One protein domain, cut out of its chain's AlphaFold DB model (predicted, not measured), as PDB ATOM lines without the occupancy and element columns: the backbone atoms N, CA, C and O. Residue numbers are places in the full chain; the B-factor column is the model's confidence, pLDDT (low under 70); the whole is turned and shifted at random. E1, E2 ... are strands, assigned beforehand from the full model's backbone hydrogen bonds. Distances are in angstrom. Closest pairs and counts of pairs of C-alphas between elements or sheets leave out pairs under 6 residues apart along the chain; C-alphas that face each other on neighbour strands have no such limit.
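Overview. This is residues 80 to 254 of the 259 residues of an uncharacterized protein of Brucellaceae bacterium VT-16-1752 (UniProt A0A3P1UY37). The chain is wound as a solenoid of stacked turns, with two parallel sheets face to face as a sandwich: one has the long, sharply bent strands E2, E4, E7 and E9, with the short E11 and E12 beside E9, and the other has the shorter strands E1, E3, E6, E8 and E10. From this body the links E8 to E9 and E9 to E10 loop out, near Ala 200 and Lys 230. The printed part has 175 residues, no named helix and twelve named strands, E1 to E12 in order along the chain; the class is all strand. The whole is compact, with a radius of gyration of the C-alphas of 15.5 A and spans of 44 by 43 by 28 A.

Along the chain. In the larger sheet, E2 is residues 93 to 105, 27.8 A long, E4 117 to 129, 29.6 A, E7 163 to 173, 26.7 A, and E9 211 to 225, 27.0 A; E11 is 246 to 248 and E12 251 to 253. In the other, E1 is 83 to 87, E3 107 to 112, 15.2 A, E6 149 to 155, 13.7 A, E8 183 to 188, 12.1 A, and E10 240 to 242. E5 is 144 to 146. C-alpha 83 is at (59.350, -35.857, 84.059), and C-alpha 253 at (48.014, -57.590, 85.595).

Arrangement. The larger sheet is branched and twisted. E2 bends by 90 degrees at residue 101, E4 by 80 at 124, E7 by 79 at 170 and E9 by 102 at 220. E2 and E4 are parallel at 6 degrees, with N 97 and O 119 2.9 A apart, within hydrogen-bond range. E7 is on the other side of E4, with N 122 and O 167 at 2.9 A. E9 has E7 on one side, with N 166 and O 213 at 2.9 A, and E11 and E12 on the other, with N 247 and O 212, and N 252 and O 217, each at 2.8 A. The other sheet runs E1, E3, E6, E8, E10, parallel throughout, with N 109 and O 85, N 110 and O 152, N 186 and O 151, and N 241 and O 185 each at 2.8 A. Between the sheets, the closest C-alphas of E8 and E9, Gly 184 and Ser 224, are 5.1 A apart. E5 pairs with no named strand; its residues 145 to 146 pair, parallel, with 235 to 236.

Size, cuts and confidence. The C-alphas of Asn 101 and Ala 200, the two farthest apart, are 47.6 A apart. The printed part has no cut. The long links are E4 to E5, E8 to E9 and E9 to E10. Mean pLDDT of the printed part is 94.0; residues 136 and 202 to 203 are under 70.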
ATOM      1  N   GLU A  80      52.183 -32.733  81.701       96.94
ATOM      2  CA  GLU A  80      52.056 -34.129  81.252       96.94
ATOM      3  C   GLU A  80      53.270 -34.619  80.446       96.94
ATOM      4  O   GLU A  80      53.630 -35.794  80.498       96.94
ATOM      5  N   THR A  81      53.935 -33.716  79.727       96.06
ATOM      6  CA  THR A  81      55.130 -34.001  78.925       96.06
ATOM      7  C   THR A  81      56.428 -34.043  79.740       96.06
ATOM      8  O   THR A  81      57.435 -34.617  79.300       96.06
ATOM      9  N   GLN A  82      56.435 -33.428  80.923       97.75
ATOM     10  CA  GLN A  82      57.606 -33.337  81.789       97.75
ATOM     11  C   GLN A  82      57.804 -34.613  82.606       97.75
ATOM     12  O   GLN A  82      56.909 -35.445  82.747       97.75
ATOM     13  N   ILE A  83      59.018 -34.780  83.127       97.81
ATOM     14  CA  ILE A  83      59.350 -35.857  84.059       97.81
ATOM     15  C   ILE A  83      58.992 -35.383  85.467       97.81
ATOM     16  O   ILE A  83      59.634 -34.476  85.984       97.81
ATOM     17  N   ALA A  84      57.980 -35.988  86.087       98.69
ATOM     18  CA  ALA A  84      57.565 -35.715  87.462       98.69
ATOM     19  C   ALA A  84      58.546 -36.310  88.485       98.69
ATOM     20  O   ALA A  84      58.888 -35.664  89.473       98.69
ATOM     21  N   ILE A  85      59.027 -37.529  88.232       98.75
ATOM     22  CA  ILE A  85      60.113 -38.166  88.987       98.75
ATOM     23  C   ILE A  85      61.091 -38.765  87.985       98.75
ATOM     24  O   ILE A  85      60.674 -39.556  87.140       98.75
ATOM     25  N   GLY A  86      62.377 -38.440  88.107       98.25
ATOM     26  CA  GLY A  86      63.426 -39.063  87.307       98.25
ATOM     27  C   GLY A  86      64.757 -39.234  88.019       98.25
ATOM     28  O   GLY A  86      64.882 -38.925  89.203       98.25
ATOM     29  N   LEU A  87      65.746 -39.754  87.294       97.56
ATOM     30  CA  LEU A  87      67.106 -39.972  87.790       97.56
ATOM     31  C   LEU A  87      68.074 -38.904  87.274       97.56
ATOM     32  O   LEU A  87      67.969 -38.435  86.142       97.56
ATOM     33  N   ALA A  88      69.059 -38.565  88.099       96.00
ATOM     34  CA  ALA A  88      70.307 -37.971  87.658       96.00
ATOM     35  C   ALA A  88      71.257 -39.098  87.229       96.00
ATOM     36  O   ALA A  88      71.615 -39.956  88.035       96.00
ATOM     37  N   ASP A  89      71.704 -39.076  85.975       92.50
ATOM     38  CA  ASP A  89      72.671 -40.045  85.444       92.50
ATOM     39  C   ASP A  89      74.112 -39.655  85.817       92.50
ATOM     40  O   ASP A  89      74.939 -39.314  84.973       92.50
ATOM     41  N   GLU A  90      74.390 -39.609  87.121       93.25
ATOM     42  CA  GLU A  90      75.678 -39.157  87.670       93.25
ATOM     43  C   GLU A  90      76.328 -40.154  88.634       93.25
ATOM     44  O   GLU A  90      77.507 -40.025  88.969       93.25
ATOM     45  N   ASN A  91      75.575 -41.158  89.083       94.25
ATOM     46  CA  ASN A  91      76.059 -42.180  89.996       94.25
ATOM     47  C   ASN A  91      76.300 -43.491  89.250       94.25
ATOM     48  O   ASN A  91      75.409 -44.028  88.601       94.25
ATOM     49  N   THR A  92      77.494 -44.057  89.420       95.81
ATOM     50  CA  THR A  92      77.795 -45.422  88.968       95.81
ATOM     51  C   THR A  92      76.940 -46.458  89.708       95.81
ATOM     52  O   THR A  92      76.542 -47.453  89.117       95.81
ATOM     53  N   ASP A  93      76.620 -46.222  90.979       97.56
ATOM     54  CA  ASP A  93      75.735 -47.072  91.781       97.56
ATOM     55  C   ASP A  93      74.607 -46.225  92.382       97.56
ATOM     56  O   ASP A  93      74.860 -45.271  93.124       97.56
ATOM     57  N   LEU A  94      73.364 -46.568  92.045       97.94
ATOM     58  CA  LEU A  94      72.156 -45.892  92.526       97.94
ATOM     59  C   LEU A  94      71.761 -46.343  93.944       97.94
ATOM     60  O   LEU A  94      70.896 -45.729  94.580       97.94
ATOM     61  N   GLY A  95      72.385 -47.403  94.462       98.25
ATOM     62  CA  GLY A  95      72.029 -48.018  95.731       98.25
ATOM     63  C   GLY A  95      70.580 -48.499  95.717       98.25
ATOM     64  O   GLY A  95      70.149 -49.141  94.763       98.25
ATOM     65  N   THR A  96      69.810 -48.200  96.768       98.75
ATOM     66  CA  THR A  96      68.373 -48.538  96.810       98.75
ATOM     67  C   THR A  96      67.487 -47.307  96.687       98.75
ATOM     68  O   THR A  96      67.514 -46.440  97.558       98.75
ATOM     69  N   ILE A  97      66.640 -47.261  95.662       98.88
ATOM     70  CA  ILE A  97      65.601 -46.242  95.506       98.88
ATOM     71  C   ILE A  97      64.252 -46.887  95.807       98.88
ATOM     72  O   ILE A  97      63.827 -47.828  95.140       98.88
ATOM     73  N   THR A  98      63.589 -46.395  96.850       98.94
ATOM     74  CA  THR A  98      62.242 -46.821  97.237       98.94
ATOM     75  C   THR A  98      61.255 -45.700  96.966       98.94
ATOM     76  O   THR A  98      61.449 -44.578  97.432       98.94
ATOM     77  N   VAL A  99      60.194 -46.017  96.233       98.94
ATOM     78  CA  VAL A  99      59.089 -45.106  95.951       98.94
ATOM     79  C   VAL A  99      57.792 -45.805  96.330       98.94
ATOM     80  O   VAL A  99      57.539 -46.909  95.851       98.94
ATOM     81  N   HIS A 100      57.002 -45.192  97.208       98.75
ATOM     82  CA  HIS A 100      55.799 -45.807  97.769       98.75
ATOM     83  C   HIS A 100      54.637 -44.812  97.842       98.75
ATOM     84  O   HIS A 100      54.842 -43.696  98.305       98.75
ATOM     85  N   ASN A 101      53.425 -45.213  97.461       98.75
ATOM     86  CA  ASN A 101      52.219 -44.383  97.591       98.75
ATOM     87  C   ASN A 101      52.395 -42.992  96.948       98.75
ATOM     88  O   ASN A 101      52.358 -41.952  97.614       98.75
ATOM     89  N   ILE A 102      52.662 -42.983  95.641       98.75
ATOM     90  CA  ILE A 102      52.911 -41.764  94.867       98.75
ATOM     91  C   ILE A 102      51.861 -41.591  93.783       98.75
ATOM     92  O   ILE A 102      51.545 -42.522  93.046       98.75
ATOM     93  N   ARG A 103      51.387 -40.354  93.620       98.81
ATOM     94  CA  ARG A 103      50.591 -39.941  92.460       98.81
ATOM     95  C   ARG A 103      51.332 -38.904  91.638       98.81
ATOM     96  O   ARG A 103      51.903 -37.982  92.219       98.81
ATOM     97  N   THR A 104      51.297 -39.006  90.311       98.88
ATOM     98  CA  THR A 104      51.944 -38.009  89.442       98.88
ATOM     99  C   THR A 104      51.034 -37.457  88.352       98.88
ATOM    100  O   THR A 104      50.257 -38.187  87.741       98.88
ATOM    101  N   VAL A 105      51.189 -36.165  88.061       98.81
ATOM    102  CA  VAL A 105      50.897 -35.579  86.744       98.81
ATOM    103  C   VAL A 105      52.242 -35.255  86.103       98.81
ATOM    104  O   VAL A 105      53.080 -34.602  86.729       98.81
ATOM    105  N   GLY A 106      52.458 -35.761  84.893       98.44
ATOM    106  CA  GLY A 106      53.782 -35.897  84.294       98.44
ATOM    107  C   GLY A 106      54.337 -37.313  84.454       98.44
ATOM    108  O   GLY A 106      53.834 -38.137  85.226       98.44
ATOM    109  N   ARG A 107      55.390 -37.603  83.691       98.31
ATOM    110  CA  ARG A 107      55.979 -38.940  83.560       98.31
ATOM    111  C   ARG A 107      56.727 -39.365  84.817       98.31
ATOM    112  O   ARG A 107      57.550 -38.614  85.341       98.31
ATOM    113  N   PHE A 108      56.519 -40.607  85.231       98.75
ATOM    114  CA  PHE A 108      57.432 -41.306  86.125       98.75
ATOM    115  C   PHE A 108      58.504 -41.978  85.262       98.75
ATOM    116  O   PHE A 108      58.186 -42.887  84.501       98.75
ATOM    117  N   HIS A 109      59.754 -41.519  85.307       98.00
ATOM    118  CA  HIS A 109      60.766 -41.894  84.313       98.00
ATOM    119  C   HIS A 109      62.142 -42.119  84.938       98.00
ATOM    120  O   HIS A 109      62.935 -41.192  85.091       98.00
ATOM    121  N   LEU A 110      62.450 -43.369  85.270       98.12
ATOM    122  CA  LEU A 110      63.755 -43.763  85.790       98.12
ATOM    123  C   LEU A 110      64.629 -44.274  84.642       98.12
ATOM    124  O   LEU A 110      64.481 -45.411  84.202       98.12
ATOM    125  N   GLU A 111      65.545 -43.436  84.164       96.56
ATOM    126  CA  GLU A 111      66.497 -43.786  83.108       96.56
ATOM    127  C   GLU A 111      67.913 -43.352  83.479       96.56
ATOM    128  O   GLU A 111      68.118 -42.245  83.974       96.56
ATOM    129  N   ALA A 112      68.884 -44.220  83.211       96.00
ATOM    130  CA  ALA A 112      70.305 -43.912  83.316       96.00
ATOM    131  C   ALA A 112      71.109 -44.818  82.372       96.00
ATOM    132  O   ALA A 112      70.756 -45.982  82.159       96.00
ATOM    133  N   ALA A 113      72.197 -44.286  81.814       94.94
ATOM    134  CA  ALA A 113      73.137 -45.020  80.974       94.94
ATOM    135  C   ALA A 113      74.476 -45.283  81.690       94.94
ATOM    136  O   ALA A 113      75.156 -46.271  81.383       94.94
ATOM    137  N   GLY A 114      74.856 -44.423  82.642       95.81
ATOM    138  CA  GLY A 114      76.108 -44.506  83.394       95.81
ATOM    139  C   GLY A 114      76.067 -45.450  84.599       95.81
ATOM    140  O   GLY A 114      77.103 -46.007  84.976       95.81
ATOM    141  N   ALA A 115      74.890 -45.668  85.190       96.94
ATOM    142  CA  ALA A 115      74.742 -46.535  86.356       96.94
ATOM    143  C   ALA A 115      74.964 -48.021  86.016       96.94
ATOM    144  O   ALA A 115      74.305 -48.591  85.140       96.94
ATOM    145  N   ILE A 116      75.862 -48.677  86.752       97.69
ATOM    146  CA  ILE A 116      76.152 -50.113  86.644       97.69
ATOM    147  C   ILE A 116      75.380 -50.953  87.666       97.69
ATOM    148  O   ILE A 116      75.258 -52.159  87.478       97.69
ATOM    149  N   ALA A 117      74.871 -50.340  88.734       98.06
ATOM    150  CA  ALA A 117      74.138 -51.026  89.790       98.06
ATOM    151  C   ALA A 117      72.992 -50.159  90.324       98.06
ATOM    152  O   ALA A 117      73.055 -48.927  90.296       98.06
ATOM    153  N   GLY A 118      71.935 -50.818  90.794       98.19
ATOM    154  CA  GLY A 118      70.789 -50.162  91.408       98.19
ATOM    155  C   GLY A 118      69.689 -51.148  91.784       98.19
ATOM    156  O   GLY A 118      69.467 -52.150  91.103       98.19
ATOM    157  N   HIS A 119      68.986 -50.843  92.868       98.75
ATOM    158  CA  HIS A 119      67.854 -51.611  93.369       98.75
ATOM    159  C   HIS A 119      66.631 -50.701  93.479       98.75
ATOM    160  O   HIS A 119      66.620 -49.759  94.274       98.75
ATOM    161  N   PHE A 120      65.590 -50.989  92.705       98.88
ATOM    162  CA  PHE A 120      64.347 -50.225  92.709       98.88
ATOM    163  C   PHE A 120      63.238 -51.010  93.395       98.88
ATOM    164  O   PHE A 120      62.990 -52.168  93.063       98.88
ATOM    165  N   LYS A 121      62.568 -50.349  94.339       98.94
ATOM    166  CA  LYS A 121      61.366 -50.847  95.009       98.94
ATOM    167  C   LYS A 121      60.251 -49.843  94.795       98.94
ATOM    168  O   LYS A 121      60.271 -48.770  95.398       98.94
ATOM    169  N   LEU A 122      59.337 -50.170  93.898       98.94
ATOM    170  CA  LEU A 122      58.240 -49.308  93.482       98.94
ATOM    171  C   LEU A 122      56.938 -49.933  93.974       98.94
ATOM    172  O   LEU A 122      56.685 -51.099  93.695       98.94
ATOM    173  N   ALA A 123      56.131 -49.189  94.716       98.88
ATOM    174  CA  ALA A 123      54.864 -49.689  95.233       98.88
ATOM    175  C   ALA A 123      53.803 -48.592  95.220       98.88
ATOM    176  O   ALA A 123      54.098 -47.452  95.577       98.88
ATOM    177  N   ASP A 124      52.576 -48.940  94.839       98.81
ATOM    178  CA  ASP A 124      51.416 -48.049  94.935       98.81
ATOM    179  C   ASP A 124      51.659 -46.711  94.212       98.81
ATOM    180  O   ASP A 124      51.521 -45.623  94.774       98.81
ATOM    181  N   ILE A 125      52.104 -46.799  92.956       98.94
ATOM    182  CA  ILE A 125      52.362 -45.631  92.110       98.94
ATOM    183  C   ILE A 125      51.240 -45.518  91.087       98.94
ATOM    184  O   ILE A 125      50.987 -46.455  90.330       98.94
ATOM    185  N   HIS A 126      50.612 -44.348  91.037       98.88
ATOM    186  CA  HIS A 126      49.584 -44.025  90.058       98.88
ATOM    187  C   HIS A 126      49.981 -42.798  89.231       98.88
ATOM    188  O   HIS A 126      50.096 -41.686  89.753       98.88
ATOM    189  N   VAL A 127      50.178 -42.983  87.926       98.81
ATOM    190  CA  VAL A 127      50.408 -41.871  86.991       98.81
ATOM    191  C   VAL A 127      49.060 -41.419  86.448       98.81
ATOM    192  O   VAL A 127      48.450 -42.110  85.643       98.81
ATOM    193  N   GLU A 128      48.578 -40.255  86.862       98.69
ATOM    194  CA  GLU A 128      47.240 -39.783  86.488       98.69
ATOM    195  C   GLU A 128      47.176 -39.401  85.016       98.69
ATOM    196  O   GLU A 128      46.238 -39.752  84.302       98.69
ATOM    197  N   ARG A 129      48.186 -38.650  84.566       98.38
ATOM    198  CA  ARG A 129      48.301 -38.147  83.199       98.38
ATOM    199  C   ARG A 129      49.765 -38.002  82.833       98.38
ATOM    200  O   ARG A 129      50.546 -37.446  83.602       98.38
ATOM    201  N   ALA A 130      50.120 -38.458  81.641       98.06
ATOM    202  CA  ALA A 130      51.450 -38.279  81.086       98.06
ATOM    203  C   ALA A 130      51.419 -38.372  79.558       98.06
ATOM    204  O   ALA A 130      50.589 -39.087  78.992       98.06
ATOM    205  N   ASP A 131      52.362 -37.695  78.905       97.69
ATOM    206  CA  ASP A 131      52.615 -37.807  77.474       97.69
ATOM    207  C   ASP A 131      54.084 -38.119  77.190       97.69
ATOM    208  O   ASP A 131      54.972 -37.268  77.258       97.69
ATOM    209  N   ALA A 132      54.327 -39.385  76.862       96.06
ATOM    210  CA  ALA A 132      55.627 -39.928  76.506       96.06
ATOM    211  C   ALA A 132      55.885 -39.946  74.994       96.06
ATOM    212  O   ALA A 132      56.978 -40.324  74.567       96.06
ATOM    213  N   ARG A 133      54.941 -39.495  74.155       93.94
ATOM    214  CA  ARG A 133      55.116 -39.493  72.690       93.94
ATOM    215  C   ARG A 133      56.229 -38.548  72.249       93.94
ATOM    216  O   ARG A 133      56.889 -38.812  71.244       93.94
ATOM    217  N   ILE A 134      56.460 -37.478  73.010       82.69
ATOM    218  CA  ILE A 134      57.506 -36.487  72.733       82.69
ATOM    219  C   ILE A 134      58.913 -36.935  73.162       82.69
ATOM    220  O   ILE A 134      59.871 -36.189  72.968       82.69
ATOM    221  N   ALA A 135      59.060 -38.118  73.771       77.00
ATOM    222  CA  ALA A 135      60.365 -38.612  74.188       77.00
ATOM    223  C   ALA A 135      61.280 -38.796  72.967       77.00
ATOM    224  O   ALA A 135      60.972 -39.565  72.054       77.00
ATOM    225  N   ALA A 136      62.397 -38.061  72.962       63.62
ATOM    226  CA  ALA A 136      63.317 -37.994  71.828       63.62
ATOM    227  C   ALA A 136      64.126 -39.285  71.629       63.62
ATOM    228  O   ALA A 136      64.518 -39.591  70.506       63.62
ATOM    229  N   HIS A 137      64.380 -40.037  72.704       77.44
ATOM    230  CA  HIS A 137      65.113 -41.294  72.641       77.44
ATOM    231  C   HIS A 137      64.150 -42.467  72.813       77.44
ATOM    232  O   HIS A 137      63.492 -42.590  73.845       77.44
ATOM    233  N   ARG A 138      64.052 -43.310  71.783       85.12
ATOM    234  CA  ARG A 138      63.172 -44.479  71.759       85.12
ATOM    235  C   ARG A 138      63.998 -45.723  71.481       85.12
ATOM    236  O   ARG A 138      64.767 -45.723  70.518       85.12
ATOM    237  N   PRO A 139      63.833 -46.793  72.269       85.50
ATOM    238  CA  PRO A 139      64.369 -48.087  71.901       85.50
ATOM    239  C   PRO A 139      63.818 -48.515  70.539       85.50
ATOM    240  O   PRO A 139      62.611 -48.474  70.292       85.50
ATOM    241  N   SER A 140      64.727 -48.896  69.647       83.31
ATOM    242  CA  SER A 140      64.420 -49.266  68.269       83.31
ATOM    243  C   SER A 140      65.114 -50.568  67.894       83.31
ATOM    244  O   SER A 140      66.269 -50.791  68.263       83.31
ATOM    245  N   GLY A 141      64.446 -51.398  67.103       76.25
ATOM    246  CA  GLY A 141      65.006 -52.628  66.560       76.25
ATOM    247  C   GLY A 141      64.100 -53.212  65.487       76.25
ATOM    248  O   GLY A 141      62.904 -52.940  65.467       76.25
ATOM    249  N   PHE A 142      64.663 -53.998  64.567       76.38
ATOM    250  CA  PHE A 142      63.893 -54.672  63.507       76.38
ATOM    251  C   PHE A 142      63.014 -53.726  62.656       76.38
ATOM    252  O   PHE A 142      61.962 -54.123  62.167       76.38
ATOM    253  N   GLY A 143      63.437 -52.467  62.482       79.50
ATOM    254  CA  GLY A 143      62.679 -51.455  61.733       79.50
ATOM    255  C   GLY A 143      61.479 -50.859  62.481       79.50
ATOM    256  O   GLY A 143      60.666 -50.182  61.858       79.50
ATOM    257  N   VAL A 144      61.372 -51.095  63.792       87.12
ATOM    258  CA  VAL A 144      60.289 -50.618  64.657       87.12
ATOM    259  C   VAL A 144      60.868 -49.827  65.832       87.12
ATOM    260  O   VAL A 144      61.876 -50.228  66.415       87.12
ATOM    261  N   GLU A 145      60.225 -48.721  66.207       89.94
ATOM    262  CA  GLU A 145      60.494 -48.017  67.467       89.94
ATOM    263  C   GLU A 145      59.373 -48.262  68.477       89.94
ATOM    264  O   GLU A 145      58.202 -48.406  68.112       89.94
ATOM    265  N   VAL A 146      59.721 -48.257  69.761       92.06
ATOM    266  CA  VAL A 146      58.747 -48.371  70.848       92.06
ATOM    267  C   VAL A 146      58.534 -47.012  71.500       92.06
ATOM    268  O   VAL A 146      59.491 -46.340  71.889       92.06
ATOM    269  N   LEU A 147      57.275 -46.604  71.646       95.06
ATOM    270  CA  LEU A 147      56.933 -45.443  72.460       95.06
ATOM    271  C   LEU A 147      57.171 -45.764  73.938       95.06
ATOM    272  O   LEU A 147      56.710 -46.793  74.440       95.06
ATOM    273  N   LEU A 148      57.858 -44.861  74.638       95.81
ATOM    274  CA  LEU A 148      58.079 -44.975  76.079       95.81
ATOM    275  C   LEU A 148      56.763 -44.903  76.862       95.81
ATOM    276  O   LEU A 148      55.708 -44.579  76.311       95.81
ATOM    277  N   GLY A 149      56.841 -45.219  78.153       96.81
ATOM    278  CA  GLY A 149      55.696 -45.260  79.049       96.81
ATOM    279  C   GLY A 149      55.453 -43.954  79.799       96.81
ATOM    280  O   GLY A 149      56.391 -43.196  80.062       96.81
ATOM    281  N   GLY A 150      54.207 -43.735  80.225       97.31
ATOM    282  CA  GLY A 150      53.908 -42.774  81.293       97.31
ATOM    283  C   GLY A 150      54.612 -43.146  82.605       97.31
ATOM    284  O   GLY A 150      55.052 -42.259  83.338       97.31
ATOM    285  N   LEU A 151      54.797 -44.453  82.835       98.44
ATOM    286  CA  LEU A 151      55.708 -45.026  83.822       98.44
ATOM    287  C   LEU A 151      56.822 -45.795  83.100       98.44
ATOM    288  O   LEU A 151      56.561 -46.786  82.426       98.44
ATOM    289  N   THR A 152      58.066 -45.346  83.242       98.44
ATOM    290  CA  THR A 152      59.235 -45.889  82.546       98.44
ATOM    291  C   THR A 152      60.347 -46.257  83.527       98.44
ATOM    292  O   THR A 152      60.738 -45.439  84.360       98.44
ATOM    293  N   VAL A 153      60.897 -47.466  83.384       98.44
ATOM    294  CA  VAL A 153      62.197 -47.868  83.940       98.44
ATOM    295  C   VAL A 153      63.077 -48.361  82.794       98.44
ATOM    296  O   VAL A 153      62.814 -49.403  82.195       98.44
ATOM    297  N   LEU A 154      64.123 -47.607  82.472       97.12
ATOM    298  CA  LEU A 154      64.999 -47.864  81.337       97.12
ATOM    299  C   LEU A 154      66.463 -47.894  81.786       97.12
ATOM    300  O   LEU A 154      67.075 -46.860  82.049       97.12
ATOM    301  N   ASN A 155      67.048 -49.089  81.826       97.19
ATOM    302  CA  ASN A 155      68.497 -49.218  81.941       97.19
ATOM    303  C   ASN A 155      69.097 -49.021  80.547       97.19
ATOM    304  O   ASN A 155      69.277 -49.985  79.808       97.19
ATOM    305  N   ASN A 156      69.390 -47.777  80.172       94.38
ATOM    306  CA  ASN A 156      69.901 -47.433  78.842       94.38
ATOM    307  C   ASN A 156      71.420 -47.675  78.701       94.38
ATOM    308  O   ASN A 156      72.074 -47.169  77.787       94.38
ATOM    309  N   SER A 157      72.036 -48.405  79.636       94.88
ATOM    310  CA  SER A 157      73.476 -48.627  79.614       94.88
ATOM    311  C   SER A 157      73.874 -49.570  78.483       94.88
ATOM    312  O   SER A 157      73.333 -50.661  78.347       94.88
ATOM    313  N   LYS A 158      74.908 -49.221  77.716       92.88
ATOM    314  CA  LYS A 158      75.567 -50.173  76.798       92.88
ATOM    315  C   LYS A 158      76.586 -51.063  77.516       92.88
ATOM    316  O   LYS A 158      77.149 -51.977  76.915       92.88
ATOM    317  N   ASN A 159      76.851 -50.803  78.797       94.12
ATOM    318  CA  ASN A 159      77.783 -51.594  79.584       94.12
ATOM    319  C   ASN A 159      77.142 -52.936  79.966       94.12
ATOM    320  O   ASN A 159      76.200 -52.984  80.755       94.12
ATOM    321  N   LYS A 160      77.712 -54.039  79.470       94.38
ATOM    322  CA  LYS A 160      77.281 -55.414  79.783       94.38
ATOM    323  C   LYS A 160      77.401 -55.773  81.263       94.38
ATOM    324  O   LYS A 160      76.824 -56.780  81.659       94.38
ATOM    325  N   ALA A 161      78.128 -54.993  82.064       95.62
ATOM    326  CA  ALA A 161      78.195 -55.137  83.516       95.62
ATOM    327  C   ALA A 161      77.063 -54.402  84.255       95.62
ATOM    328  O   ALA A 161      76.904 -54.624  85.450       95.62
ATOM    329  N   SER A 162      76.276 -53.554  83.579       98.06
ATOM    330  CA  SER A 162      75.171 -52.846  84.225       98.06
ATOM    331  C   SER A 162      74.032 -53.806  84.570       98.06
ATOM    332  O   SER A 162      73.480 -54.485  83.697       98.06
ATOM    333  N   ARG A 163      73.716 -53.910  85.860       98.19
ATOM    334  CA  ARG A 163      72.734 -54.835  86.429       98.19
ATOM    335  C   ARG A 163      71.880 -54.100  87.444       98.19
ATOM    336  O   ARG A 163      72.371 -53.696  88.495       98.19
ATOM    337  N   TRP A 164      70.604 -53.934  87.133       98.56
ATOM    338  CA  TRP A 164      69.626 -53.386  88.066       98.56
ATOM    339  C   TRP A 164      68.689 -54.490  88.532       98.56
ATOM    340  O   TRP A 164      68.443 -55.439  87.793       98.56
ATOM    341  N   THR A 165      68.129 -54.350  89.729       98.81
ATOM    342  CA  THR A 165      67.003 -55.180  90.169       98.81
ATOM    343  C   THR A 165      65.768 -54.316  90.356       98.81
ATOM    344  O   THR A 165      65.869 -53.204  90.882       98.81
ATOM    345  N   LEU A 166      64.605 -54.845  89.997       98.88
ATOM    346  CA  LEU A 166      63.329 -54.155  90.119       98.88
ATOM    347  C   LEU A 166      62.291 -55.052  90.797       98.88
ATOM    348  O   LEU A 166      62.076 -56.197  90.405       98.88
ATOM    349  N   GLU A 167      61.637 -54.484  91.800       98.81
ATOM    350  CA  GLU A 167      60.416 -54.988  92.413       98.81
ATOM    351  C   GLU A 167      59.356 -53.890  92.284       98.81
ATOM    352  O   GLU A 167      59.583 -52.754  92.717       98.81
ATOM    353  N   ALA A 168      58.238 -54.205  91.634       98.75
ATOM    354  CA  ALA A 168      57.208 -53.245  91.270       98.75
ATOM    355  C   ALA A 168      55.817 -53.781  91.617       98.75
ATOM    356  O   ALA A 168      55.371 -54.771  91.047       98.75
ATOM    357  N   HIS A 169      55.112 -53.098  92.516       98.88
ATOM    358  CA  HIS A 169      53.811 -53.536  93.008       98.88
ATOM    359  C   HIS A 169      52.732 -52.486  92.815       98.88
ATOM    360  O   HIS A 169      52.949 -51.313  93.115       98.88
ATOM    361  N   ASN A 170      51.558 -52.924  92.371       98.69
ATOM    362  CA  ASN A 170      50.374 -52.086  92.221       98.69
ATOM    363  C   ASN A 170      50.658 -50.794  91.426       98.69
ATOM    364  O   ASN A 170      50.343 -49.679  91.848       98.69
ATOM    365  N   LEU A 171      51.323 -50.941  90.275       98.81
ATOM    366  CA  LEU A 171      51.545 -49.827  89.356       98.81
ATOM    367  C   LEU A 171      50.286 -49.596  88.519       98.81
ATOM    368  O   LEU A 171      49.760 -50.529  87.917       98.81
ATOM    369  N   SER A 172      49.803 -48.360  88.463       98.88
ATOM    370  CA  SER A 172      48.583 -47.993  87.738       98.88
ATOM    371  C   SER A 172      48.752 -46.653  87.024       98.88
ATOM    372  O   SER A 172      49.705 -45.906  87.271       98.88
ATOM    373  N   GLY A 173      47.832 -46.326  86.123       98.50
ATOM    374  CA  GLY A 173      47.877 -45.030  85.470       98.50
ATOM    375  C   GLY A 173      46.934 -44.843  84.294       98.50
ATOM    376  O   GLY A 173      46.550 -45.785  83.601       98.50
ATOM    377  N   GLY A 174      46.600 -43.576  84.070       98.44
ATOM    378  CA  GLY A 174      45.579 -43.150  83.131       98.44
ATOM    379  C   GLY A 174      44.167 -43.513  83.586       98.44
ATOM    380  O   GLY A 174      43.944 -44.259  84.540       98.44
ATOM    381  N   SER A 175      43.194 -42.977  82.860       97.75
ATOM    382  CA  SER A 175      41.794 -43.387  82.929       97.75
ATOM    383  C   SER A 175      41.253 -43.600  81.522       97.75
ATOM    384  O   SER A 175      41.881 -43.214  80.535       97.75
ATOM    385  N   LYS A 176      40.049 -44.157  81.416       95.81
ATOM    386  CA  LYS A 176      39.362 -44.306  80.129       95.81
ATOM    387  C   LYS A 176      39.195 -42.968  79.393       95.81
ATOM    388  O   LYS A 176      39.284 -42.911  78.169       95.81
ATOM    389  N   GLU A 177      38.937 -41.891  80.129       96.56
ATOM    390  CA  GLU A 177      38.767 -40.535  79.598       96.56
ATOM    391  C   GLU A 177      40.110 -39.843  79.338       96.56
ATOM    392  O   GLU A 177      40.207 -39.003  78.445       96.56
ATOM    393  N   ASN A 178      41.141 -40.186  80.115       96.81
ATOM    394  CA  ASN A 178      42.471 -39.587  80.047       96.81
ATOM    395  C   ASN A 178      43.544 -40.688  80.040       96.81
ATOM    396  O   ASN A 178      44.219 -40.888  81.054       96.81
ATOM    397  N   PRO A 179      43.707 -41.429  78.932       98.12
ATOM    398  CA  PRO A 179      44.729 -42.462  78.853       98.12
ATOM    399  C   PRO A 179      46.128 -41.836  78.857       98.12
ATOM    400  O   PRO A 179      46.335 -40.729  78.346       98.12
ATOM    401  N   LEU A 180      47.105 -42.575  79.381       98.56
ATOM    402  CA  LEU A 180      48.519 -42.231  79.245       98.56
ATOM    403  C   LEU A 180      48.898 -42.215  77.762       98.56
ATOM    404  O   LEU A 180      48.608 -43.165  77.037       98.56
ATOM    405  N   ARG A 181      49.545 -41.143  77.292       97.94
ATOM    406  CA  ARG A 181      49.935 -41.030  75.882       97.94
ATOM    407  C   ARG A 181      51.299 -41.668  75.650       97.94
ATOM    408  O   ARG A 181      52.299 -41.211  76.198       97.94
ATOM    409  N   GLY A 182      51.340 -42.691  74.803       96.69
ATOM    410  CA  GLY A 182      52.470 -43.623  74.714       96.69
ATOM    411  C   GLY A 182      52.112 -44.959  75.359       96.69
ATOM    412  O   GLY A 182      50.937 -45.311  75.433       96.69
ATOM    413  N   SER A 183      53.119 -45.699  75.817       97.44
ATOM    414  CA  SER A 183      52.893 -46.931  76.579       97.44
ATOM    415  C   SER A 183      52.383 -46.604  77.991       97.44
ATOM    416  O   SER A 183      52.572 -45.492  78.492       97.44
ATOM    417  N   GLY A 184      51.734 -47.558  78.656       98.19
ATOM    418  CA  GLY A 184      51.362 -47.398  80.064       98.19
ATOM    419  C   GLY A 184      52.598 -47.537  80.952       98.19
ATOM    420  O   GLY A 184      53.207 -46.545  81.361       98.19
ATOM    421  N   ILE A 185      53.003 -48.787  81.169       98.50
ATOM    422  CA  ILE A 185      54.248 -49.183  81.828       98.50
ATOM    423  C   ILE A 185      55.260 -49.613  80.767       98.50
ATOM    424  O   ILE A 185      54.949 -50.424  79.898       98.50
ATOM    425  N   PHE A 186      56.484 -49.103  80.859       98.12
ATOM    426  CA  PHE A 186      57.590 -49.433  79.970       98.12
ATOM    427  C   PHE A 186      58.827 -49.827  80.784       98.12
ATOM    428  O   PHE A 186      59.376 -49.010  81.522       98.12
ATOM    429  N   ILE A 187      59.275 -51.076  80.653       98.25
ATOM    430  CA  ILE A 187      60.480 -51.586  81.314       98.25
ATOM    431  C   ILE A 187      61.394 -52.186  80.255       98.25
ATOM    432  O   ILE A 187      60.999 -53.096  79.523       98.25
ATOM    433  N   PHE A 188      62.617 -51.672  80.152       95.88
ATOM    434  CA  PHE A 188      63.529 -52.049  79.075       95.88
ATOM    435  C   PHE A 188      64.993 -51.943  79.527       95.88
ATOM    436  O   PHE A 188      65.364 -51.060  80.300       95.88
ATOM    437  N   GLY A 189      65.826 -52.869  79.065       94.50
ATOM    438  CA  GLY A 189      67.270 -52.898  79.282       94.50
ATOM    439  C   GLY A 189      68.056 -52.459  78.044       94.50
ATOM    440  O   GLY A 189      67.525 -52.293  76.953       94.50
ATOM    441  N   GLY A 190      69.362 -52.290  78.194       88.06
ATOM    442  CA  GLY A 190      70.208 -51.584  77.234       88.06
ATOM    443  C   GLY A 190      70.675 -52.430  76.056       88.06
ATOM    444  O   GLY A 190      71.748 -52.172  75.521       88.06
ATOM    445  N   ALA A 191      69.936 -53.474  75.672       84.12
ATOM    446  CA  ALA A 191      70.245 -54.225  74.462       84.12
ATOM    447  C   ALA A 191      70.068 -53.328  73.226       84.12
ATOM    448  O   ALA A 191      69.079 -52.606  73.110       84.12
ATOM    449  N   TYR A 192      71.021 -53.376  72.298       83.31
ATOM    450  CA  TYR A 192      71.082 -52.450  71.165       83.31
ATOM    451  C   TYR A 192      71.566 -53.142  69.892       83.31
ATOM    452  O   TYR A 192      72.170 -54.209  69.941       83.31
ATOM    453  N   ILE A 193      71.316 -52.528  68.740       81.69
ATOM    454  CA  ILE A 193      71.911 -52.939  67.464       81.69
ATOM    455  C   ILE A 193      73.200 -52.120  67.273       81.69
ATOM    456  O   ILE A 193      73.120 -50.886  67.306       81.69
ATOM    457  N   PRO A 194      74.385 -52.744  67.126       81.12
ATOM    458  CA  PRO A 194      75.621 -52.026  66.825       81.12
ATOM    459  C   PRO A 194      75.506 -51.215  65.531       81.12
ATOM    460  O   PRO A 194      74.778 -51.575  64.610       81.12
ATOM    461  N   PHE A 195      76.229 -50.100  65.445       80.50
ATOM    462  CA  PHE A 195      76.138 -49.211  64.283       80.50
ATOM    463  C   PHE A 195      76.704 -49.846  62.999       80.50
ATOM    464  O   PHE A 195      76.323 -49.456  61.900       80.50
ATOM    465  N   ASP A 196      77.620 -50.803  63.143       82.69
ATOM    466  CA  ASP A 196      78.303 -51.548  62.083       82.69
ATOM    467  C   ASP A 196      77.663 -52.919  61.816       82.69
ATOM    468  O   ASP A 196      78.224 -53.758  61.107       82.69
ATOM    469  N   ALA A 197      76.486 -53.164  62.388       81.88
ATOM    470  CA  ALA A 197      75.849 -54.459  62.327       81.88
ATOM    471  C   ALA A 197      75.281 -54.758  60.929       81.88
ATOM    472  O   ALA A 197      74.607 -53.938  60.303       81.88
ATOM    473  N   ASP A 198      75.524 -55.975  60.444       82.38
ATOM    474  CA  ASP A 198      74.990 -56.443  59.168       82.38
ATOM    475  C   ASP A 198      73.510 -56.825  59.316       82.38
ATOM    476  O   ASP A 198      73.170 -57.934  59.735       82.38
ATOM    477  N   MET A 199      72.627 -55.892  58.956       79.25
ATOM    478  CA  MET A 199      71.171 -56.053  59.036       79.25
ATOM    479  C   MET A 199      70.618 -57.158  58.120       79.25
ATOM    480  O   MET A 199      69.456 -57.532  58.268       79.25
ATOM    481  N   ALA A 200      71.421 -57.691  57.189       81.31
ATOM    482  CA  ALA A 200      71.033 -58.829  56.360       81.31
ATOM    483  C   ALA A 200      71.197 -60.181  57.083       81.31
ATOM    484  O   ALA A 200      70.692 -61.197  56.599       81.31
ATOM    485  N   LYS A 201      71.881 -60.222  58.235       74.69
ATOM    486  CA  LYS A 201      72.047 -61.446  59.031       74.69
ATOM    487  C   LYS A 201      70.853 -61.674  59.955       74.69
ATOM    488  O   LYS A 201      70.399 -60.768  60.648       74.69
ATOM    489  N   ALA A 202      70.376 -62.919  59.970       66.69
ATOM    490  CA  ALA A 202      69.341 -63.400  60.876       66.69
ATOM    491  C   ALA A 202      69.953 -64.299  61.979       66.69
ATOM    492  O   ALA A 202      70.821 -65.118  61.660       66.69
ATOM    493  N   PRO A 203      69.489 -64.209  63.244       69.88
ATOM    494  CA  PRO A 203      68.598 -63.166  63.763       69.88
ATOM    495  C   PRO A 203      69.278 -61.788  63.710       69.88
ATOM    496  O   PRO A 203      70.496 -61.725  63.542       69.88
ATOM    497  N   ALA A 204      68.502 -60.700  63.815       71.94
ATOM    498  CA  ALA A 204      69.084 -59.360  63.724       71.94
ATOM    499  C   ALA A 204      70.231 -59.204  64.738       71.94
ATOM    500  O   ALA A 204      70.115 -59.688  65.870       71.94
ATOM    501  N   PRO A 205      71.332 -58.551  64.346       79.19
ATOM    502  CA  PRO A 205      72.560 -58.513  65.130       79.19
ATOM    503  C   PRO A 205      72.421 -57.577  66.338       79.19
ATOM    504  O   PRO A 205      72.826 -56.421  66.301       79.19
ATOM    505  N   THR A 206      71.821 -58.069  67.419       82.12
ATOM    506  CA  THR A 206      71.699 -57.347  68.690       82.12
ATOM    507  C   THR A 206      72.858 -57.675  69.622       82.12
ATOM    508  O   THR A 206      73.208 -58.844  69.796       82.12
ATOM    509  N   GLU A 207      73.394 -56.666  70.298       87.06
ATOM    510  CA  GLU A 207      74.317 -56.820  71.413       87.06
ATOM    511  C   GLU A 207      73.633 -56.588  72.759       87.06
ATOM    512  O   GLU A 207      72.766 -55.727  72.916       87.06
ATOM    513  N   ALA A 208      74.066 -57.359  73.757       88.56
ATOM    514  CA  ALA A 208      73.655 -57.154  75.136       88.56
ATOM    515  C   ALA A 208      74.236 -55.843  75.691       88.56
ATOM    516  O   ALA A 208      75.397 -55.513  75.431       88.56
ATOM    517  N   GLY A 209      73.451 -55.153  76.512       94.06
ATOM    518  CA  GLY A 209      73.889 -54.023  77.327       94.06
ATOM    519  C   GLY A 209      73.454 -54.210  78.776       94.06
ATOM    520  O   GLY A 209      73.610 -55.295  79.341       94.06
ATOM    521  N   GLY A 210      72.926 -53.145  79.370       96.31
ATOM    522  CA  GLY A 210      72.391 -53.131  80.720       96.31
ATOM    523  C   GLY A 210      71.201 -54.069  80.860       96.31
ATOM    524  O   GLY A 210      70.389 -54.210  79.947       96.31
ATOM    525  N   VAL A 211      71.119 -54.729  82.008       97.94
ATOM    526  CA  VAL A 211      70.076 -55.710  82.307       97.94
ATOM    527  C   VAL A 211      69.268 -55.252  83.511       97.94
ATOM    528  O   VAL A 211      69.815 -54.654  84.443       97.94
ATOM    529  N   ILE A 212      67.971 -55.550  83.486       98.62
ATOM    530  CA  ILE A 212      67.070 -55.412  84.629       98.62
ATOM    531  C   ILE A 212      66.594 -56.809  85.033       98.62
ATOM    532  O   ILE A 212      65.922 -57.484  84.260       98.62
ATOM    533  N   GLU A 213      66.920 -57.224  86.251       98.69
ATOM    534  CA  GLU A 213      66.335 -58.394  86.907       98.69
ATOM    535  C   GLU A 213      65.013 -57.966  87.556       98.69
ATOM    536  O   GLU A 213      65.000 -57.317  88.608       98.69
ATOM    537  N   LEU A 214      63.895 -58.265  86.895       98.75
ATOM    538  CA  LEU A 214      62.551 -57.935  87.360       98.75
ATOM    539  C   LEU A 214      61.981 -59.130  88.130       98.75
ATOM    540  O   LEU A 214      61.574 -60.130  87.536       98.75
ATOM    541  N   THR A 215      61.948 -59.031  89.456       98.00
ATOM    542  CA  THR A 215      61.457 -60.119  90.315       98.00
ATOM    543  C   THR A 215      59.942 -60.260  90.212       98.00
ATOM    544  O   THR A 215      59.424 -61.354  90.013       98.00
ATOM    545  N   GLU A 216      59.221 -59.149  90.317       98.50
ATOM    546  CA  GLU A 216      57.771 -59.124  90.180       98.50
ATOM    547  C   GLU A 216      57.321 -57.741  89.717       98.50
ATOM    548  O   GLU A 216      57.816 -56.720  90.204       98.50
ATOM    549  N   LEU A 217      56.395 -57.736  88.760       98.75
ATOM    550  CA  LEU A 217      55.588 -56.586  88.386       98.75
ATOM    551  C   LEU A 217      54.119 -56.933  88.616       98.75
ATOM    552  O   LEU A 217      53.599 -57.820  87.940       98.75
ATOM    553  N   THR A 218      53.438 -56.208  89.501       98.81
ATOM    554  CA  THR A 218      51.973 -56.221  89.581       98.81
ATOM    555  C   THR A 218      51.389 -54.879  89.159       98.81
ATOM    556  O   THR A 218      51.936 -53.820  89.485       98.81
ATOM    557  N   THR A 219      50.291 -54.912  88.406       98.56
ATOM    558  CA  THR A 219      49.610 -53.694  87.946       98.56
ATOM    559  C   THR A 219      48.196 -53.610  88.490       98.56
ATOM    560  O   THR A 219      47.471 -54.604  88.476       98.56
ATOM    561  N   GLY A 220      47.800 -52.402  88.886       98.31
ATOM    562  CA  GLY A 220      46.395 -52.019  88.954       98.31
ATOM    563  C   GLY A 220      45.879 -51.656  87.560       98.31
ATOM    564  O   GLY A 220      46.374 -52.155  86.543       98.31
ATOM    565  N   GLU A 221      44.880 -50.777  87.508       98.12
ATOM    566  CA  GLU A 221      44.273 -50.342  86.251       98.12
ATOM    567  C   GLU A 221      45.251 -49.501  85.407       98.12
ATOM    568  O   GLU A 221      45.889 -48.565  85.902       98.12
ATOM    569  N   ILE A 222      45.362 -49.834  84.118       98.69
ATOM    570  CA  ILE A 222      46.181 -49.112  83.141       98.69
ATOM    571  C   ILE A 222      45.340 -48.775  81.912       98.69
ATOM    572  O   ILE A 222      44.851 -49.664  81.213       98.69
ATOM    573  N   HIS A 223      45.264 -47.487  81.592       98.62
ATOM    574  CA  HIS A 223      44.739 -46.993  80.320       98.62
ATOM    575  C   HIS A 223      45.836 -46.253  79.580       98.62
ATOM    576  O   HIS A 223      46.372 -45.257  80.065       98.62
ATOM    577  N   SER A 224      46.159 -46.732  78.388       98.12
ATOM    578  CA  SER A 224      47.160 -46.124  77.517       98.12
ATOM    579  C   SER A 224      46.597 -45.918  76.119       98.12
ATOM    580  O   SER A 224      45.645 -46.579  75.726       98.12
ATOM    581  N   ASP A 225      47.160 -44.960  75.394       97.44
ATOM    582  CA  ASP A 225      46.877 -44.706  73.987       97.44
ATOM    583  C   ASP A 225      48.144 -44.119  73.359       97.44
ATOM    584  O   ASP A 225      48.512 -42.959  73.586       97.44
ATOM    585  N   GLY A 226      48.824 -44.916  72.535       95.00
ATOM    586  CA  GLY A 226      50.038 -44.480  71.841       95.00
ATOM    587  C   GLY A 226      49.809 -43.329  70.860       95.00
ATOM    588  O   GLY A 226      50.769 -42.676  70.446       95.00
ATOM    589  N   GLY A 227      48.561 -43.071  70.460       95.00
ATOM    590  CA  GLY A 227      48.219 -42.108  69.420       95.00
ATOM    591  C   GLY A 227      48.836 -42.463  68.067       95.00
ATOM    592  O   GLY A 227      49.105 -41.565  67.268       95.00
ATOM    593  N   ILE A 228      49.115 -43.750  67.829       93.69
ATOM    594  CA  ILE A 228      49.750 -44.240  66.604       93.69
ATOM    595  C   ILE A 228      48.704 -44.221  65.478       93.69
ATOM    596  O   ILE A 228      47.682 -44.903  65.586       93.69
ATOM    597  N   PRO A 229      48.923 -43.462  64.386       93.94
ATOM    598  CA  PRO A 229      47.979 -43.427  63.278       93.94
ATOM    599  C   PRO A 229      47.780 -44.807  62.641       93.94
ATOM    600  O   PRO A 229      48.710 -45.602  62.493       93.94
ATOM    601  N   LYS A 230      46.551 -45.084  62.193       91.31
ATOM    602  CA  LYS A 230      46.243 -46.325  61.475       91.31
ATOM    603  C   LYS A 230      47.136 -46.457  60.235       91.31
ATOM    604  O   LYS A 230      47.188 -45.553  59.408       91.31
ATOM    605  N   GLY A 231      47.773 -47.617  60.083       91.56
ATOM    606  CA  GLY A 231      48.676 -47.911  58.965       91.56
ATOM    607  C   GLY A 231      50.152 -47.610  59.245       91.56
ATOM    608  O   GLY A 231      50.997 -47.971  58.430       91.56
ATOM    609  N   THR A 232      50.488 -47.019  60.395       92.12
ATOM    610  CA  THR A 232      51.876 -46.895  60.851       92.12
ATOM    611  C   THR A 232      52.369 -48.246  61.374       92.12
ATOM    612  O   THR A 232      51.976 -48.682  62.449       92.12
ATOM    613  N   GLY A 233      53.212 -48.928  60.594       88.94
ATOM    614  CA  GLY A 233      53.732 -50.262  60.931       88.94
ATOM    615  C   GLY A 233      55.078 -50.277  61.664       88.94
ATOM    616  O   GLY A 233      55.535 -51.340  62.064       88.94
ATOM    617  N   ASN A 234      55.728 -49.121  61.817       90.06
ATOM    618  CA  ASN A 234      57.075 -48.983  62.382       90.06
ATOM    619  C   ASN A 234      57.097 -48.345  63.781       90.06
ATOM    620  O   ASN A 234      58.167 -47.994  64.270       90.06
ATOM    621  N   LEU A 235      55.937 -48.186  64.420       92.62
ATOM    622  CA  LEU A 235      55.812 -47.726  65.800       92.62
ATOM    623  C   LEU A 235      54.939 -48.703  66.575       92.62
ATOM    624  O   LEU A 235      53.899 -49.128  66.073       92.62
ATOM    625  N   ILE A 236      55.340 -49.017  67.803       93.38
ATOM    626  CA  ILE A 236      54.552 -49.845  68.718       93.38
ATOM    627  C   ILE A 236      54.439 -49.203  70.099       93.38
ATOM    628  O   ILE A 236      55.251 -48.370  70.507       93.38
ATOM    629  N   THR A 237      53.402 -49.606  70.818       94.88
ATOM    630  CA  THR A 237      53.115 -49.219  72.197       94.88
ATOM    631  C   THR A 237      52.436 -50.390  72.908       94.88
ATOM    632  O   THR A 237      52.010 -51.343  72.250       94.88
ATOM    633  N   GLY A 238      52.327 -50.337  74.230       95.38
ATOM    634  CA  GLY A 238      51.567 -51.309  75.007       95.38
ATOM    635  C   GLY A 238      51.172 -50.758  76.369       95.38
ATOM    636  O   GLY A 238      51.866 -49.910  76.927       95.38
ATOM    637  N   GLY A 239      50.082 -51.270  76.935       97.38
ATOM    638  CA  GLY A 239      49.664 -50.931  78.294       97.38
ATOM    639  C   GLY A 239      50.707 -51.374  79.313       97.38
ATOM    640  O   GLY A 239      51.077 -50.606  80.193       97.38
ATOM    641  N   VAL A 240      51.281 -52.563  79.116       98.00
ATOM    642  CA  VAL A 240      52.483 -53.026  79.815       98.00
ATOM    643  C   VAL A 240      53.464 -53.552  78.777       98.00
ATOM    644  O   VAL A 240      53.183 -54.532  78.089       98.00
ATOM    645  N   PHE A 241      54.611 -52.894  78.650       96.88
ATOM    646  CA  PHE A 241      55.664 -53.243  77.707       96.88
ATOM    647  C   PHE A 241      56.949 -53.582  78.469       96.88
ATOM    648  O   PHE A 241      57.675 -52.692  78.913       96.88
ATOM    649  N   VAL A 242      57.233 -54.878  78.615       96.81
ATOM    650  CA  VAL A 242      58.489 -55.395  79.178       96.81
ATOM    651  C   VAL A 242      59.319 -55.952  78.028       96.81
ATOM    652  O   VAL A 242      58.913 -56.913  77.378       96.81
ATOM    653  N   GLY A 243      60.439 -55.299  77.728       92.00
ATOM    654  CA  GLY A 243      61.192 -55.549  76.503       92.00
ATOM    655  C   GLY A 243      62.607 -56.075  76.709       92.00
ATOM    656  O   GLY A 243      62.940 -56.689  77.721       92.00
ATOM    657  N   SER A 244      63.439 -55.863  75.690       90.56
ATOM    658  CA  SER A 244      64.787 -56.430  75.605       90.56
ATOM    659  C   SER A 244      65.650 -56.062  76.811       90.56
ATOM    660  O   SER A 244      65.523 -54.970  77.350       90.56
ATOM    661  N   GLY A 245      66.541 -56.961  77.229       93.00
ATOM    662  CA  GLY A 245      67.419 -56.745  78.384       93.00
ATOM    663  C   GLY A 245      66.721 -56.830  79.749       93.00
ATOM    664  O   GLY A 245      67.358 -56.542  80.760       93.00
ATOM    665  N   VAL A 246      65.448 -57.233  79.808       97.00
ATOM    666  CA  VAL A 246      64.741 -57.500  81.067       97.00
ATOM    667  C   VAL A 246      64.596 -59.005  81.278       97.00
ATOM    668  O   VAL A 246      64.037 -59.709  80.441       97.00
ATOM    669  N   ASN A 247      65.061 -59.483  82.426       97.31
ATOM    670  CA  ASN A 247      64.848 -60.841  82.905       97.31
ATOM    671  C   ASN A 247      63.692 -60.806  83.907       97.31
ATOM    672  O   ASN A 247      63.885 -60.491  85.081       97.31
ATOM    673  N   ALA A 248      62.475 -61.055  83.428       97.69
ATOM    674  CA  ALA A 248      61.274 -61.005  84.254       97.69
ATOM    675  C   ALA A 248      60.933 -62.385  84.825       97.69
ATOM    676  O   ALA A 248      60.774 -63.345  84.072       97.69
ATOM    677  N   SER A 249      60.781 -62.473  86.147       98.00
ATOM    678  CA  SER A 249      60.309 -63.692  86.815       98.00
ATOM    679  C   SER A 249      58.779 -63.769  86.854       98.00
ATOM    680  O   SER A 249      58.221 -64.841  86.631       98.00
ATOM    681  N   SER A 250      58.093 -62.647  87.106       98.06
ATOM    682  CA  SER A 250      56.626 -62.578  87.180       98.06
ATOM    683  C   SER A 250      56.103 -61.220  86.706       98.06
ATOM    684  O   SER A 250      56.639 -60.177  87.081       98.06
ATOM    685  N   VAL A 251      55.045 -61.238  85.891       98.25
ATOM    686  CA  VAL A 251      54.270 -60.056  85.480       98.25
ATOM    687  C   VAL A 251      52.789 -60.400  85.619       98.25
ATOM    688  O   VAL A 251      52.303 -61.311  84.951       98.25
ATOM    689  N   ILE A 252      52.084 -59.690  86.497       98.44
ATOM    690  CA  ILE A 252      50.694 -59.965  86.866       98.44
ATOM    691  C   ILE A 252      49.879 -58.683  86.708       98.44
ATOM    692  O   ILE A 252      49.996 -57.750  87.500       98.44
ATOM    693  N   ASN A 253      48.994 -58.662  85.720       97.94
ATOM    694  CA  ASN A 253      48.014 -57.590  85.595       97.94
ATOM    695  C   ASN A 253      46.828 -57.936  86.502       97.94
ATOM    696  O   ASN A 253      46.065 -58.848  86.180       97.94
ATOM    697  N   GLN A 254      46.727 -57.287  87.664       96.69
ATOM    698  CA  GLN A 254      45.681 -57.595  88.648       96.69
ATOM    699  C   GLN A 254      44.334 -56.998  88.229       96.69
ATOM    700  O   GLN A 254      43.303 -57.633  88.440       96.69
TER     701      GLN A 254